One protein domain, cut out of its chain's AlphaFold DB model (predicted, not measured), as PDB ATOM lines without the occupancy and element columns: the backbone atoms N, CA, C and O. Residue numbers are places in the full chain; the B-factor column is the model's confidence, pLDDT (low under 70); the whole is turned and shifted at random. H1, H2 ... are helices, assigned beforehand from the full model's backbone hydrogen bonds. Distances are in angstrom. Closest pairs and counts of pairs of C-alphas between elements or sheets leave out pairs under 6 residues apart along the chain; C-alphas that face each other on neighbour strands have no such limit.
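What this domain is: This is residues 30 to 71 of the 71 residues of the protein "HTH araC/xylS-type domain-containing protein" of Oenococcus alcoholitolerans (UniProt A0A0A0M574). Three short helices make a small flat triangle, with H1 and H3 each turned about perpendicular to H2, the longest. The tail after H3 and the link from H1 to H2 lie at opposite ends of the longest span. The 42 printed residues hold H1, H2 and H3 in that order and no named strand, all helix in class. The whole is compact, with a radius of gyration of the C-alphas of 10.1 A and spans of 31 by 22 by 12 A.

Where its parts are: Find C-alpha 35 at (-34.852, 3.133, 31.420), where H1, residues 35 to 41, begins. H2, residues 47 to 58, runs 15.7 A. H3, residues 62 to 67, ends at (-30.044, 11.491, 39.036).

How they stand to each other: H2 touches H1 with residues 47 to 50 alone, at 89 degrees; look at the closest C-alphas, Asn 36 and Gln 47, 5.0 A apart. H2 and H3 only just touch, with 3 pairs of C-alphas within 8 A, closest Ser 51 and Pro 62 at 6.2 A. H1 and H3 are close but not clearly touching; their closest C-alphas, Leu 35 and Pro 62, are 7.5 A apart. In H1, H2 and H3 every O i to N i+4 pair is within hydrogen-bond range.

The domain as a whole: The C-alphas farthest apart, Lys 45 and Ile 71, are 30.8 A apart. The printed part has no cut, and both links are tight. Residues 69 to 71 have pLDDT under 70.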
ATOM      1  N   PHE A  30     -40.108  13.585  34.619       90.56
ATOM      2  CA  PHE A  30     -41.479  13.677  35.123       90.56
ATOM      3  C   PHE A  30     -42.144  12.321  35.360       90.56
ATOM      4  O   PHE A  30     -43.307  12.263  35.745       90.56
ATOM      5  N   SER A  31     -41.443  11.205  35.130       90.50
ATOM      6  CA  SER A  31     -42.010   9.874  35.345       90.50
ATOM      7  C   SER A  31     -41.117   8.977  36.196       90.50
ATOM      8  O   SER A  31     -39.895   9.122  36.273       90.50
ATOM      9  N   LYS A  32     -41.744   7.971  36.812       89.31
ATOM     10  CA  LYS A  32     -41.036   6.922  37.552       89.31
ATOM     11  C   LYS A  32     -40.569   5.760  36.666       89.31
ATOM     12  O   LYS A  32     -39.899   4.869  37.183       89.31
ATOM     13  N   LYS A  33     -40.838   5.794  35.354       93.94
ATOM     14  CA  LYS A  33     -40.551   4.697  34.413       93.94
ATOM     15  C   LYS A  33     -39.085   4.271  34.441       93.94
ATOM     16  O   LYS A  33     -38.181   5.093  34.623       93.94
ATOM     17  N   SER A  34     -38.837   2.979  34.262       94.75
ATOM     18  CA  SER A  34     -37.478   2.454  34.130       94.75
ATOM     19  C   SER A  34     -36.866   2.865  32.787       94.75
ATOM     20  O   SER A  34     -37.573   3.174  31.827       94.75
ATOM     21  N   LEU A  35     -35.533   2.842  32.688       94.38
ATOM     22  CA  LEU A  35     -34.852   3.133  31.420       94.38
ATOM     23  C   LEU A  35     -35.273   2.174  30.305       94.38
ATOM     24  O   LEU A  35     -35.324   2.580  29.147       94.38
ATOM     25  N   ASN A  36     -35.585   0.926  30.655       96.19
ATOM     26  CA  ASN A  36     -36.041  -0.067  29.695       96.19
ATOM     27  C   ASN A  36     -37.446   0.270  29.168       96.19
ATOM     28  O   ASN A  36     -37.672   0.266  27.962       96.19
ATOM     29  N   GLN A  37     -38.368   0.666  30.052       95.94
ATOM     30  CA  GLN A  37     -39.709   1.116  29.654       95.94
ATOM     31  C   GLN A  37     -39.651   2.343  28.740       95.94
ATOM     32  O   GLN A  37     -40.320   2.372  27.709       95.94
ATOM     33  N   ILE A  38     -38.821   3.332  29.088       95.69
ATOM     34  CA  ILE A  38     -38.637   4.531  28.263       95.69
ATOM     35  C   ILE A  38     -38.077   4.133  26.894       95.69
ATOM     36  O   ILE A  38     -38.630   4.550  25.881       95.69
ATOM     37  N   ALA A  39     -37.043   3.284  26.850       95.75
ATOM     38  CA  ALA A  39     -36.449   2.801  25.604       95.75
ATOM     39  C   ALA A  39     -37.492   2.142  24.688       95.75
ATOM     40  O   ALA A  39     -37.609   2.537  23.527       95.75
ATOM     41  N   HIS A  40     -38.296   1.217  25.217       95.81
ATOM     42  CA  HIS A  40     -39.362   0.572  24.455       95.81
ATOM     43  C   HIS A  40     -40.406   1.571  23.949       95.81
ATOM     44  O   HIS A  40     -40.774   1.524  22.776       95.81
ATOM     45  N   GLN A  41     -40.824   2.525  24.785       94.12
ATOM     46  CA  GLN A  41     -41.843   3.507  24.416       94.12
ATOM     47  C   GLN A  41     -41.398   4.439  23.279       94.12
ATOM     48  O   GLN A  41     -42.214   4.835  22.452       94.12
ATOM     49  N   ILE A  42     -40.107   4.775  23.203       93.50
ATOM     50  CA  ILE A  42     -39.560   5.590  22.105       93.50
ATOM     51  C   ILE A  42     -39.047   4.743  20.919       93.50
ATOM     52  O   ILE A  42     -38.410   5.254  19.989       93.50
ATOM     53  N   GLY A  43     -39.357   3.442  20.910       91.00
ATOM     54  CA  GLY A  43     -39.120   2.532  19.789       91.00
ATOM     55  C   GLY A  43     -37.720   1.916  19.730       91.00
ATOM     56  O   GLY A  43     -37.282   1.525  18.650       91.00
ATOM     57  N   TYR A  44     -37.004   1.841  20.854       93.50
ATOM     58  CA  TYR A  44     -35.767   1.063  20.973       93.50
ATOM     59  C   TYR A  44     -36.070  -0.334  21.519       93.50
ATOM     60  O   TYR A  44     -36.759  -0.488  22.522       93.50
ATOM     61  N   LYS A  45     -35.505  -1.366  20.882       92.50
ATOM     62  CA  LYS A  45     -35.644  -2.760  21.341       92.50
ATOM     63  C   LYS A  45     -34.798  -3.069  22.576       92.50
ATOM     64  O   LYS A  45     -35.163  -3.935  23.358       92.50
ATOM     65  N   ARG A  46     -33.657  -2.390  22.730       94.50
ATOM     66  CA  ARG A  46     -32.728  -2.580  23.850       94.50
ATOM     67  C   ARG A  46     -32.443  -1.248  24.529       94.50
ATOM     68  O   ARG A  46     -32.136  -0.252  23.870       94.50
ATOM     69  N   GLN A  47     -32.450  -1.254  25.858       95.25
ATOM     70  CA  GLN A  47     -32.074  -0.099  26.675       95.25
ATOM     71  C   GLN A  47     -30.658   0.424  26.361       95.25
ATOM     72  O   GLN A  47     -30.403   1.629  26.448       95.25
ATOM     73  N   SER A  48     -29.722  -0.460  26.004       95.38
ATOM     74  CA  SER A  48     -28.336  -0.102  25.674       95.38
ATOM     75  C   SER A  48     -28.245   0.788  24.429       95.38
ATOM     76  O   SER A  48     -27.553   1.808  24.457       95.38
ATOM     77  N   ASP A  49     -29.007   0.468  23.380       94.44
ATOM     78  CA  ASP A  49     -29.065   1.244  22.134       94.44
ATOM     79  C   ASP A  49     -29.647   2.647  22.380       94.44
ATOM     80  O   ASP A  49     -29.109   3.657  21.905       94.44
ATOM     81  N   PHE A  50     -30.703   2.719  23.198       95.44
ATOM     82  CA  PHE A  50     -31.258   3.984  23.680       95.44
ATOM     83  C   PHE A  50     -30.209   4.782  24.457       95.44
ATOM     84  O   PHE A  50     -29.972   5.948  24.155       95.44
ATOM     85  N   SER A  51     -29.538   4.157  25.426       95.75
ATOM     86  CA  SER A  51     -28.565   4.831  26.291       95.75
ATOM     87  C   SER A  51     -27.386   5.395  25.497       95.75
ATOM     88  O   SER A  51     -26.926   6.503  25.785       95.75
ATOM     89  N   ARG A  52     -26.922   4.673  24.469       95.00
ATOM     90  CA  ARG A  52     -25.858   5.132  23.563       95.00
ATOM     91  C   ARG A  52     -26.316   6.324  22.723       95.00
ATOM     92  O   ARG A  52     -25.593   7.315  22.639       95.00
ATOM     93  N   SER A  53     -27.524   6.256  22.163       93.94
ATOM     94  CA  SER A  53     -28.121   7.345  21.372       93.94
ATOM     95  C   SER A  53     -28.361   8.595  22.222       93.94
ATOM     96  O   SER A  53     -27.985   9.700  21.835       93.94
ATOM     97  N   PHE A  54     -28.907   8.413  23.426       95.94
ATOM     98  CA  PHE A  54     -29.139   9.481  24.391       95.94
ATOM     99  C   PHE A  54     -27.822  10.144  24.795       95.94
ATOM    100  O   PHE A  54     -27.711  11.362  24.713       95.94
ATOM    101  N   LYS A  55     -26.785   9.370  25.152       95.69
ATOM    102  CA  LYS A  55     -25.470   9.934  25.491       95.69
ATOM    103  C   LYS A  55     -24.858  10.705  24.319       95.69
ATOM    104  O   LYS A  55     -24.294  11.768  24.550       95.69
ATOM    105  N   LYS A  56     -24.997  10.214  23.083       93.81
ATOM    106  CA  LYS A  56     -24.491  10.903  21.885       93.81
ATOM    107  C   LYS A  56     -25.154  12.269  21.669       93.81
ATOM    108  O   LYS A  56     -24.474  13.202  21.271       93.81
ATOM    109  N   ILE A  57     -26.457  12.381  21.934       93.44
ATOM    110  CA  ILE A  57     -27.231  13.612  21.693       93.44
ATOM    111  C   ILE A  57     -27.207  14.564  22.901       93.44
ATOM    112  O   ILE A  57     -27.236  15.777  22.734       93.44
ATOM    113  N   VAL A  58     -27.174  14.035  24.124       93.88
ATOM    114  CA  VAL A  58     -27.316  14.808  25.376       93.88
ATOM    115  C   VAL A  58     -25.978  15.018  26.094       93.88
ATOM    116  O   VAL A  58     -25.894  15.830  27.009       93.88
ATOM    117  N   GLY A  59     -24.936  14.268  25.732       94.38
ATOM    118  CA  GLY A  59     -23.601  14.329  26.342       94.38
ATOM    119  C   GLY A  59     -23.434  13.494  27.619       94.38
ATOM    120  O   GLY A  59     -22.314  13.212  28.037       94.38
ATOM    121  N   ARG A  60     -24.526  13.019  28.233       93.38
ATOM    122  CA  ARG A  60     -24.513  12.197  29.461       93.38
ATOM    123  C   ARG A  60     -25.501  11.041  29.384       93.38
ATOM    124  O   ARG A  60     -26.450  11.088  28.611       93.38
ATOM    125  N   SER A  61     -25.272   9.985  30.169       94.56
ATOM    126  CA  SER A  61     -26.163   8.818  30.192       94.56
ATOM    127  C   SER A  61     -27.541   9.174  30.768       94.56
ATOM    128  O   SER A  61     -27.632  10.056  31.628       94.56
ATOM    129  N   PRO A  62     -28.616   8.481  30.350       94.44
ATOM    130  CA  PRO A  62     -29.963   8.757  30.847       94.44
ATOM    131  C   PRO A  62     -30.091   8.541  32.365       94.44
ATOM    132  O   PRO A  62     -30.792   9.300  33.029       94.44
ATOM    133  N   SER A  63     -29.351   7.586  32.947       92.56
ATOM    134  CA  SER A  63     -29.293   7.385  34.404       92.56
ATOM    135  C   SER A  63     -28.707   8.597  35.130       92.56
ATOM    136  O   SER A  63     -29.289   9.069  36.104       92.56
ATOM    137  N   ARG A  64     -27.576   9.136  34.639       92.44
ATOM    138  CA  ARG A  64     -26.966  10.341  35.223       92.44
ATOM    139  C   ARG A  64     -27.865  11.557  35.038       92.44
ATOM    140  O   ARG A  64     -28.035  12.318  35.979       92.44
ATOM    141  N   PHE A  65     -28.478  11.703  33.864       93.19
ATOM    142  CA  PHE A  65     -29.434  12.776  33.588       93.19
ATOM    143  C   PHE A  65     -30.595  12.785  34.594       93.19
ATOM    144  O   PHE A  65     -30.909  13.833  35.144       93.19
ATOM    145  N   ARG A  66     -31.169  11.612  34.893       90.94
ATOM    146  CA  ARG A  66     -32.239  11.461  35.889       90.94
ATOM    147  C   ARG A  66     -31.773  11.739  37.318       90.94
ATOM    148  O   ARG A  66     -32.504  12.348  38.089       90.94
ATOM    149  N   SER A  67     -30.572  11.290  37.682       88.06
ATOM    150  CA  SER A  67     -30.044  11.491  39.036       88.06
ATOM    151  C   SER A  67     -29.723  12.953  39.333       88.06
ATOM    152  O   SER A  67     -29.941  13.388  40.454       88.06
ATOM    153  N   SER A  68     -29.251  13.724  38.347       79.06
ATOM    154  CA  SER A  68     -28.937  15.155  38.508       79.06
ATOM    155  C   SER A  68     -30.161  16.055  38.731       79.06
ATOM    156  O   SER A  68     -30.011  17.270  38.791       79.06
ATOM    157  N   GLN A  69     -31.372  15.499  38.744       68.38
ATOM    158  CA  GLN A  69     -32.630  16.250  38.831       68.38
ATOM    159  C   GLN A  69     -33.521  15.760  39.978       68.38
ATOM    160  O   GLN A  69     -34.631  16.252  40.141       68.38
ATOM    161  N   LYS A  70     -33.033  14.808  40.786       58.56
ATOM    162  CA  LYS A  70     -33.575  14.565  42.122       58.56
ATOM    163  C   LYS A  70     -32.980  15.631  43.042       58.56
ATOM    164  O   LYS A  70     -31.859  15.454  43.513       58.56
ATOM    165  N   ILE A  71     -33.687  16.748  43.172       51.72
ATOM    166  CA  ILE A  71     -33.514  17.711  44.265       51.72
ATOM    167  C   ILE A  71     -34.456  17.270  45.381       51.72
ATOM    168  O   ILE A  71     -35.590  16.862  45.031       51.72
TER     169      ILE A  71